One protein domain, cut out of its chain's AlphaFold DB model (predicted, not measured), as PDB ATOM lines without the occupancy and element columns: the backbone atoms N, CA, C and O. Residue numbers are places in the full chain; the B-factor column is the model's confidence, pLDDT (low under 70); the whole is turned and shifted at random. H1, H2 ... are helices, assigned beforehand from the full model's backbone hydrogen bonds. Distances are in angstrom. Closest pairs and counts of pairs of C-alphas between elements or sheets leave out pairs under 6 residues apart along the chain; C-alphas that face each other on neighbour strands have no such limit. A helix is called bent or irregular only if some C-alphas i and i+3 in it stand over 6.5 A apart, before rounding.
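This is residues 185 to 258 of the 296 residues of the protein "F-box domain-containing protein" of Dentipellis sp. KUC8613 (UniProt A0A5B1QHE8). One long helix, H3, sticks out with its far half, residues 247 to 255, from a loose body of loops and two short helices, H1 and H2, and this arm makes much of the length. H1 makes a corner with the beginning of H3, H2 is set crosswise near the first half of H3, and between H2 and H3 the unnamed residues 210 to 235 swing out away from the free end of H3 and fold back. The printed part has 74 residues with three named helices, in the order H1, H2, H3, and no named strand; the class is all helix, though under half of the residues, 35 of 74, are in named elements. The whole is loose, with a radius of gyration of the C-alphas of 14.7 A, and spans 51 by 24 by 20 A.

H1 is residues 185 to 192, and its first C-alpha, Cys 185, is at (273.884, 225.476, 216.599). H2 is residues 203 to 209; it is neither bent nor irregular, but only just: C-alphas 204 and 207 are 6.4 A apart. H3, the longest helix, is residues 236 to 255 and measures 28.6 A from C-alpha 236 at (282.736, 223.930, 204.785) to C-alpha 255 at (310.796, 221.148, 199.721).

H1 and H3 are close but not clearly touching, with 2 pairs of C-alphas within 8 A; their closest C-alphas are those of Asp 192 and Arg 236, 5.4 A apart. Their lines stand at a steep tilt of 52 degrees, and they run the same way. Beside this place residues 193 to 194 pair with residues 234 to 235, antiparallel, in a stretch too short to be a named strand. H2 and H3 are near each other, with 7 pairs of C-alphas within 10 A and the closest at 8.2 A. H1 and H2 are apart. Every O i to N i+4 pair is within hydrogen-bond range in H1 and H3; in H2 it is 1 of 3, beside 3 of 4 O i to N i+3 pairs.

The two C-alphas farthest apart are those of Thr 224 and Gly 258, 51.3 A. Residues 247 to 258 stand free, and without them the body of 62 residues spans 32 by 24 by 17 A. The link from H1 to H2, 10 residues, is short, and that from H2 to H3, 26 residues, is long. The printed part has no cut. The mean pLDDT of the printed part is 80.5, and residues 219 to 225 and 255 to 258 are under 70.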
ATOM      1  N   CYS A 185     272.713 226.252 217.016       95.56
ATOM      2  CA  CYS A 185     273.884 225.476 216.599       95.56
ATOM      3  C   CYS A 185     273.567 224.560 215.421       95.56
ATOM      4  O   CYS A 185     274.408 224.395 214.544       95.56
ATOM      5  N   PHE A 186     272.370 223.975 215.397       92.94
ATOM      6  CA  PHE A 186     271.931 223.162 214.273       92.94
ATOM      7  C   PHE A 186     271.811 224.000 212.995       92.94
ATOM      8  O   PHE A 186     272.434 223.648 212.004       92.94
ATOM      9  N   ASN A 187     271.129 225.147 213.035       92.31
ATOM     10  CA  ASN A 187     270.986 226.040 211.879       92.31
ATOM     11  C   ASN A 187     272.339 226.576 211.394       92.31
ATOM     12  O   ASN A 187     272.622 226.518 210.207       92.31
ATOM     13  N   THR A 188     273.223 226.991 212.312       94.38
ATOM     14  CA  THR A 188     274.593 227.405 211.948       94.38
ATOM     15  C   THR A 188     275.376 226.275 211.282       94.38
ATOM     16  O   THR A 188     276.191 226.531 210.405       94.38
ATOM     17  N   PHE A 189     275.153 225.025 211.695       92.62
ATOM     18  CA  PHE A 189     275.741 223.886 211.004       92.62
ATOM     19  C   PHE A 189     275.142 223.684 209.620       92.62
ATOM     20  O   PHE A 189     275.909 223.459 208.698       92.62
ATOM     21  N   ILE A 190     273.819 223.780 209.459       90.31
ATOM     22  CA  ILE A 190     273.183 223.687 208.137       90.31
ATOM     23  C   ILE A 190     273.794 224.715 207.183       90.31
ATOM     24  O   ILE A 190     274.172 224.353 206.075       90.31
ATOM     25  N   ASP A 191     273.979 225.950 207.648       91.00
ATOM     26  CA  ASP A 191     274.609 227.020 206.869       91.00
ATOM     27  C   ASP A 191     276.098 226.743 206.557       91.00
ATOM     28  O   ASP A 191     276.650 227.283 205.598       91.00
ATOM     29  N   ASP A 192     276.768 225.906 207.361       90.94
ATOM     30  CA  ASP A 192     278.147 225.446 207.137       90.94
ATOM     31  C   ASP A 192     278.225 224.244 206.180       90.94
ATOM     32  O   ASP A 192     279.307 223.933 205.682       90.94
ATOM     33  N   VAL A 193     277.117 223.551 205.910       90.38
ATOM     34  CA  VAL A 193     277.098 222.409 204.992       90.38
ATOM     35  C   VAL A 193     277.047 222.893 203.542       90.38
ATOM     36  O   VAL A 193     276.341 223.836 203.199       90.38
ATOM     37  N   THR A 194     277.813 222.240 202.672       89.00
ATOM     38  CA  THR A 194     277.855 222.532 201.237       89.00
ATOM     39  C   THR A 194     277.948 221.248 200.416       89.00
ATOM     40  O   THR A 194     278.598 220.279 200.816       89.00
ATOM     41  N   ASP A 195     277.277 221.251 199.270       85.56
ATOM     42  CA  ASP A 195     277.325 220.246 198.206       85.56
ATOM     43  C   ASP A 195     278.305 220.621 197.079       85.56
ATOM     44  O   ASP A 195     278.648 219.782 196.246       85.56
ATOM     45  N   THR A 196     278.792 221.865 197.065       80.25
ATOM     46  CA  THR A 196     279.629 222.453 196.012       80.25
ATOM     47  C   THR A 196     281.035 222.797 196.522       80.25
ATOM     48  O   THR A 196     281.383 223.958 196.750       80.25
ATOM     49  N   PRO A 197     281.926 221.802 196.660       77.88
ATOM     50  CA  PRO A 197     283.301 222.038 197.102       77.88
ATOM     51  C   PRO A 197     284.140 222.821 196.077       77.88
ATOM     52  O   PRO A 197     285.209 223.323 196.422       77.88
ATOM     53  N   GLU A 198     283.666 222.956 194.836       77.94
ATOM     54  CA  GLU A 198     284.344 223.659 193.736       77.94
ATOM     55  C   GLU A 198     284.569 225.153 194.012       77.94
ATOM     56  O   GLU A 198     285.526 225.733 193.503       77.94
ATOM     57  N   GLU A 199     283.746 225.781 194.862       81.75
ATOM     58  CA  GLU A 199     283.969 227.173 195.288       81.75
ATOM     59  C   GLU A 199     285.258 227.330 196.110       81.75
ATOM     60  O   GLU A 199     285.884 228.390 196.108       81.75
ATOM     61  N   LEU A 200     285.652 226.271 196.823       83.00
ATOM     62  CA  LEU A 200     286.786 226.263 197.748       83.00
ATOM     63  C   LEU A 200     288.014 225.573 197.149       83.00
ATOM     64  O   LEU A 200     289.143 225.842 197.565       83.00
ATOM     65  N   ILE A 201     287.803 224.660 196.200       85.56
ATOM     66  CA  ILE A 201     288.829 223.760 195.681       85.56
ATOM     67  C   ILE A 201     288.879 223.888 194.163       85.56
ATOM     68  O   ILE A 201     287.901 223.547 193.498       85.56
ATOM     69  N   PRO A 202     290.025 224.304 193.592       85.12
ATOM     70  CA  PRO A 202     290.214 224.308 192.150       85.12
ATOM     71  C   PRO A 202     289.842 222.949 191.529       85.12
ATOM     72  O   PRO A 202     290.250 221.914 192.078       85.12
ATOM     73  N   PRO A 203     289.124 222.914 190.390       85.75
ATOM     74  CA  PRO A 203     288.641 221.670 189.791       85.75
ATOM     75  C   PRO A 203     289.740 220.629 189.550       85.75
ATOM     76  O   PRO A 203     289.519 219.434 189.754       85.75
ATOM     77  N   GLU A 204     290.960 221.056 189.193       85.56
ATOM     78  CA  GLU A 204     292.082 220.132 188.994       85.56
ATOM     79  C   GLU A 204     292.527 219.413 190.279       85.56
ATOM     80  O   GLU A 204     293.047 218.296 190.220       85.56
ATOM     81  N   LYS A 205     292.308 220.026 191.447       84.06
ATOM     82  CA  LYS A 205     292.644 219.450 192.756       84.06
ATOM     83  C   LYS A 205     291.500 218.609 193.311       84.06
ATOM     84  O   LYS A 205     291.762 217.629 194.010       84.06
ATOM     85  N   TRP A 206     290.255 218.957 192.979       84.56
ATOM     86  CA  TRP A 206     289.063 218.278 193.488       84.56
ATOM     87  C   TRP A 206     289.103 216.766 193.245       84.56
ATOM     88  O   TRP A 206     288.941 215.986 194.182       84.56
ATOM     89  N   MET A 207     289.442 216.349 192.023       82.38
ATOM     90  CA  MET A 207     289.531 214.931 191.648       82.38
ATOM     91  C   MET A 207     290.502 214.128 192.525       82.38
ATOM     92  O   MET A 207     290.269 212.952 192.796       82.38
ATOM     93  N   LEU A 208     291.591 214.752 192.985       81.94
ATOM     94  CA  LEU A 208     292.567 214.112 193.870       81.94
ATOM     95  C   LEU A 208     292.105 214.109 195.328       81.94
ATOM     96  O   LEU A 208     292.472 213.212 196.082       81.94
ATOM     97  N   MET A 209     291.333 215.119 195.726       80.00
ATOM     98  CA  MET A 209     290.889 215.323 197.103       80.00
ATOM     99  C   MET A 209     289.598 214.582 197.437       80.00
ATOM    100  O   MET A 209     289.406 214.232 198.597       80.00
ATOM    101  N   GLN A 210     288.747 214.284 196.455       80.88
ATOM    102  CA  GLN A 210     287.432 213.681 196.687       80.88
ATOM    103  C   GLN A 210     287.513 212.373 197.490       80.88
ATOM    104  O   GLN A 210     286.682 212.133 198.360       80.88
ATOM    105  N   SER A 211     288.550 211.553 197.275       75.44
ATOM    106  CA  SER A 211     288.748 210.308 198.033       75.44
ATOM    107  C   SER A 211     289.212 210.513 199.483       75.44
ATOM    108  O   SER A 211     289.269 209.553 200.246       75.44
ATOM    109  N   TRP A 212     289.607 211.731 199.853       71.81
ATOM    110  CA  TRP A 212     290.156 212.082 201.168       71.81
ATOM    111  C   TRP A 212     289.153 212.820 202.040       71.81
ATOM    112  O   TRP A 212     289.365 212.944 203.245       71.81
ATOM    113  N   MET A 213     288.105 213.364 201.428       79.25
ATOM    114  CA  MET A 213     287.176 214.239 202.115       79.25
ATOM    115  C   MET A 213     286.047 213.418 202.724       79.25
ATOM    116  O   MET A 213     285.365 212.696 201.995       79.25
ATOM    117  N   PRO A 214     285.843 213.504 204.049       78.81
ATOM    118  CA  PRO A 214     284.737 212.812 204.679       78.81
ATOM    119  C   PRO A 214     283.433 213.428 204.177       78.81
ATOM    120  O   PRO A 214     283.163 214.609 204.395       78.81
ATOM    121  N   THR A 215     282.638 212.618 203.489       83.31
ATOM    122  CA  THR A 215     281.264 212.955 203.129       83.31
ATOM    123  C   THR A 215     280.371 212.762 204.343       83.31
ATOM    124  O   THR A 215     280.526 211.780 205.074       83.31
ATOM    125  N   LEU A 216     279.420 213.665 204.543       84.56
ATOM    126  CA  LEU A 216     278.336 213.441 205.487       84.56
ATOM    127  C   LEU A 216     277.453 212.288 204.982       84.56
ATOM    128  O   LEU A 216     277.265 212.123 203.775       84.56
ATOM    129  N   GLU A 217     276.959 211.459 205.899       83.00
ATOM    130  CA  GLU A 217     276.159 210.290 205.554       83.00
ATOM    131  C   GLU A 217     274.761 210.713 205.077       83.00
ATOM    132  O   GLU A 217     273.967 211.205 205.885       83.00
ATOM    133  N   PRO A 218     274.406 210.460 203.802       70.19
ATOM    134  CA  PRO A 218     273.172 210.972 203.209       70.19
ATOM    135  C   PRO A 218     271.907 210.452 203.906       70.19
ATOM    136  O   PRO A 218     270.881 211.124 203.912       70.19
ATOM    137  N   GLU A 219     271.982 209.273 204.527       67.25
ATOM    138  CA  GLU A 219     270.859 208.617 205.207       67.25
ATOM    139  C   GLU A 219     270.513 209.239 206.568       67.25
ATOM    140  O   GLU A 219     269.408 209.044 207.075       67.25
ATOM    141  N   LEU A 220     271.439 209.989 207.170       63.56
ATOM    142  CA  LEU A 220     271.251 210.601 208.490       63.56
ATOM    143  C   LEU A 220     270.735 212.041 208.404       63.56
ATOM    144  O   LEU A 220     270.528 212.699 209.428       63.56
ATOM    145  N   HIS A 221     270.509 212.545 207.192       65.00
ATOM    146  CA  HIS A 221     270.028 213.896 206.968       65.00
ATOM    147  C   HIS A 221     268.499 213.925 206.958       65.00
ATOM    148  O   HIS A 221     267.880 213.254 206.129       65.00
ATOM    149  N   PRO A 222     267.843 214.700 207.842       60.16
ATOM    150  CA  PRO A 222     266.425 214.967 207.671       60.16
ATOM    151  C   PRO A 222     266.166 215.539 206.264       60.16
ATOM    152  O   PRO A 222     266.943 216.369 205.796       60.16
ATOM    153  N   PRO A 223     265.067 215.167 205.585       59.72
ATOM    154  CA  PRO A 223     264.748 215.627 204.223       59.72
ATOM    155  C   PRO A 223     264.593 217.157 204.088       59.72
ATOM    156  O   PRO A 223     264.379 217.678 202.999       59.72
ATOM    157  N   THR A 224     264.713 217.894 205.193       60.19
ATOM    158  CA  THR A 224     264.645 219.352 205.289       60.19
ATOM    159  C   THR A 224     265.767 220.100 204.578       60.19
ATOM    160  O   THR A 224     265.632 221.304 204.399       60.19
ATOM    161  N   PHE A 225     266.860 219.446 204.179       65.81
ATOM    162  CA  PHE A 225     267.980 220.160 203.562       65.81
ATOM    163  C   PHE A 225     267.754 220.577 202.102       65.81
ATOM    164  O   PHE A 225     268.520 221.376 201.580       65.81
ATOM    165  N   GLY A 226     266.730 220.051 201.423       74.75
ATOM    166  CA  GLY A 226     266.447 220.409 200.027       74.75
ATOM    167  C   GLY A 226     267.473 219.903 199.000       74.75
ATOM    168  O   GLY A 226     267.321 220.208 197.822       74.75
ATOM    169  N   TYR A 227     268.474 219.121 199.416       75.69
ATOM    170  CA  TYR A 227     269.409 218.450 198.511       75.69
ATOM    171  C   TYR A 227     268.802 217.177 197.920       75.69
ATOM    172  O   TYR A 227     267.984 216.500 198.550       75.69
ATOM    173  N   GLU A 228     269.238 216.830 196.711       78.06
ATOM    174  CA  GLU A 228     268.896 215.552 196.092       78.06
ATOM    175  C   GLU A 228     269.465 214.382 196.913       78.06
ATOM    176  O   GLU A 228     270.561 214.443 197.476       78.06
ATOM    177  N   VAL A 229     268.694 213.296 197.004       78.44
ATOM    178  CA  VAL A 229     269.112 212.096 197.736       78.44
ATOM    179  C   VAL A 229     270.363 211.520 197.075       78.44
ATOM    180  O   VAL A 229     270.343 211.176 195.897       78.44
ATOM    181  N   GLY A 230     271.435 211.379 197.853       79.25
ATOM    182  CA  GLY A 230     272.715 210.851 197.376       79.25
ATOM    183  C   GLY A 230     273.737 211.915 196.975       79.25
ATOM    184  O   GLY A 230     274.874 211.550 196.675       79.25
ATOM    185  N   THR A 231     273.391 213.206 197.022       83.69
ATOM    186  CA  THR A 231     274.383 214.278 196.872       83.69
ATOM    187  C   THR A 231     275.361 214.240 198.051       83.69
ATOM    188  O   THR A 231     274.921 214.270 199.204       83.69
ATOM    189  N   PRO A 232     276.682 214.150 197.807       85.31
ATOM    190  CA  PRO A 232     277.660 214.164 198.880       85.31
ATOM    191  C   PRO A 232     277.695 215.554 199.513       85.31
ATOM    192  O   PRO A 232     277.962 216.547 198.840       85.31
ATOM    193  N   LEU A 233     277.432 215.613 200.813       88.25
ATOM    194  CA  LEU A 233     277.499 216.850 201.580       88.25
ATOM    195  C   LEU A 233     278.795 216.904 202.380       88.25
ATOM    196  O   LEU A 233     279.313 215.879 202.828       88.25
ATOM    197  N   TYR A 234     279.303 218.111 202.589       89.31
ATOM    198  CA  TYR A 234     280.549 218.356 203.301       89.31
ATOM    199  C   TYR A 234     280.381 219.518 204.278       89.31
ATOM    200  O   TYR A 234     279.654 220.468 204.004       89.31
ATOM    201  N   SER A 235     281.088 219.489 205.410       89.75
ATOM    202  CA  SER A 235     281.236 220.691 206.246       89.75
ATOM    203  C   SER A 235     282.257 221.624 205.600       89.75
ATOM    204  O   SER A 235     283.397 221.214 205.371       89.75
ATOM    205  N   ARG A 236     281.877 222.881 205.354       90.38
ATOM    206  CA  ARG A 236     282.736 223.930 204.785       90.38
ATOM    207  C   ARG A 236     284.015 224.103 205.598       90.38
ATOM    208  O   ARG A 236     285.104 224.030 205.034       90.38
ATOM    209  N   ARG A 237     283.912 224.209 206.928       86.94
ATOM    210  CA  ARG A 237     285.090 224.246 207.820       86.94
ATOM    211  C   ARG A 237     285.975 223.009 207.680       86.94
ATOM    212  O   ARG A 237     287.201 223.116 207.691       86.94
ATOM    213  N   GLY A 238     285.356 221.833 207.557       84.75
ATOM    214  CA  GLY A 238     286.066 220.582 207.300       84.75
ATOM    215  C   GLY A 238     286.844 220.632 205.983       84.75
ATOM    216  O   GLY A 238     288.036 220.329 205.972       84.75
ATOM    217  N   LEU A 239     286.194 221.088 204.907       86.69
ATOM    218  CA  LEU A 239     286.803 221.249 203.586       86.69
ATOM    219  C   LEU A 239     287.996 222.205 203.629       86.69
ATOM    220  O   LEU A 239     289.088 221.829 203.206       86.69
ATOM    221  N   GLU A 240     287.821 223.405 204.183       87.44
ATOM    222  CA  GLU A 240     288.879 224.416 204.302       87.44
ATOM    223  C   GLU A 240     290.099 223.872 205.055       87.44
ATOM    224  O   GLU A 240     291.247 224.059 204.636       87.44
ATOM    225  N   CYS A 241     289.862 223.136 206.145       83.81
ATOM    226  CA  CYS A 241     290.934 222.522 206.916       83.81
ATOM    227  C   CYS A 241     291.666 221.438 206.106       83.81
ATOM    228  O   CYS A 241     292.900 221.430 206.056       83.81
ATOM    229  N   SER A 242     290.919 220.565 205.421       82.50
ATOM    230  CA  SER A 242     291.472 219.528 204.544       82.50
ATOM    231  C   SER A 242     292.284 220.111 203.383       82.50
ATOM    232  O   SER A 242     293.364 219.598 203.085       82.50
ATOM    233  N   VAL A 243     291.824 221.201 202.763       85.12
ATOM    234  CA  VAL A 243     292.566 221.932 201.719       85.12
ATOM    235  C   VAL A 243     293.864 222.493 202.283       85.12
ATOM    236  O   VAL A 243     294.939 222.233 201.743       85.12
ATOM    237  N   GLY A 244     293.791 223.190 203.419       84.94
ATOM    238  CA  GLY A 244     294.971 223.761 204.064       84.94
ATOM    239  C   GLY A 244     296.012 222.708 204.468       84.94
ATOM    240  O   GLY A 244     297.215 222.980 204.411       84.94
ATOM    241  N   GLU A 245     295.589 221.507 204.878       80.75
ATOM    242  CA  GLU A 245     296.488 220.370 205.135       80.75
ATOM    243  C   GLU A 245     297.099 219.805 203.853       80.75
ATOM    244  O   GLU A 245     298.311 219.572 203.798       80.75
ATOM    245  N   TRP A 246     296.287 219.612 202.812       82.81
ATOM    246  CA  TRP A 246     296.749 219.109 201.521       82.81
ATOM    247  C   TRP A 246     297.830 220.021 200.928       82.81
ATOM    248  O   TRP A 246     298.914 219.551 200.579       82.81
ATOM    249  N   GLU A 247     297.617 221.338 200.941       84.56
ATOM    250  CA  GLU A 247     298.601 222.315 200.457       84.56
ATOM    251  C   GLU A 247     299.889 222.326 201.289       84.56
ATOM    252  O   GLU A 247     300.988 222.556 200.771       84.56
ATOM    253  N   ARG A 248     299.782 222.090 202.603       82.19
ATOM    254  CA  ARG A 248     300.955 221.930 203.474       82.19
ATOM    255  C   ARG A 248     301.721 220.657 203.137       82.19
ATOM    256  O   ARG A 248     302.951 220.701 203.094       82.19
ATOM    257  N   SER A 249     301.023 219.555 202.874       80.56
ATOM    258  CA  SER A 249     301.631 218.294 202.440       80.56
ATOM    259  C   SER A 249     302.341 218.450 201.094       80.56
ATOM    260  O   SER A 249     303.490 218.034 200.946       80.56
ATOM    261  N   GLU A 250     301.709 219.131 200.137       83.06
ATOM    262  CA  GLU A 250     302.295 219.397 198.823       83.06
ATOM    263  C   GLU A 250     303.594 220.214 198.946       83.06
ATOM    264  O   GLU A 250     304.629 219.835 198.389       83.06
ATOM    265  N   ARG A 251     303.589 221.281 199.757       83.31
ATOM    266  CA  ARG A 251     304.794 222.078 200.050       83.31
ATOM    267  C   ARG A 251     305.910 221.252 200.686       83.31
ATOM    268  O   ARG A 251     307.067 221.420 200.304       83.31
ATOM    269  N   ARG A 252     305.585 220.342 201.614       80.69
ATOM    270  CA  ARG A 252     306.579 219.424 202.204       80.69
ATOM    271  C   ARG A 252     307.170 218.501 201.141       80.69
ATOM    272  O   ARG A 252     308.383 218.355 201.097       80.69
ATOM    273  N   SER A 253     306.341 217.948 200.255       81.06
ATOM    274  CA  SER A 253     306.808 217.052 199.186       81.06
ATOM    275  C   SER A 253     307.747 217.744 198.190       81.06
ATOM    276  O   SER A 253     308.698 217.132 197.715       81.06
ATOM    277  N   LYS A 254     307.527 219.038 197.927       82.88
ATOM    278  CA  LYS A 254     308.348 219.852 197.018       82.88
ATOM    279  C   LYS A 254     309.632 220.400 197.659       82.88
ATOM    280  O   LYS A 254     310.551 220.754 196.929       82.88
ATOM    281  N   GLY A 255     309.693 220.504 198.991       68.06
ATOM    282  CA  GLY A 255     310.796 221.148 199.721       68.06
ATOM    283  C   GLY A 255     311.615 220.242 200.647       68.06
ATOM    284  O   GLY A 255     312.604 220.711 201.203       68.06
ATOM    285  N   ALA A 256     311.229 218.979 200.850       54.34
ATOM    286  CA  ALA A 256     311.968 218.060 201.710       54.34
ATOM    287  C   ALA A 256     313.177 217.458 200.962       54.34
ATOM    288  O   ALA A 256     312.985 216.754 199.967       54.34
ATOM    289  N   PRO A 257     314.422 217.689 201.417       51.06
ATOM    290  CA  PRO A 257     315.574 216.961 200.905       51.06
ATOM    291  C   PRO A 257     315.467 215.496 201.335       51.06
ATOM    292  O   PRO A 257     315.675 215.211 202.506       51.06
ATOM    293  N   GLY A 258     315.136 214.601 200.395       53.44
ATOM    294  CA  GLY A 258     315.358 213.142 200.414       53.44
ATOM    295  C   GLY A 258     314.723 212.309 201.536       53.44
ATOM    296  O   GLY A 258     314.015 211.349 201.252       53.44
TER     297      GLY A 258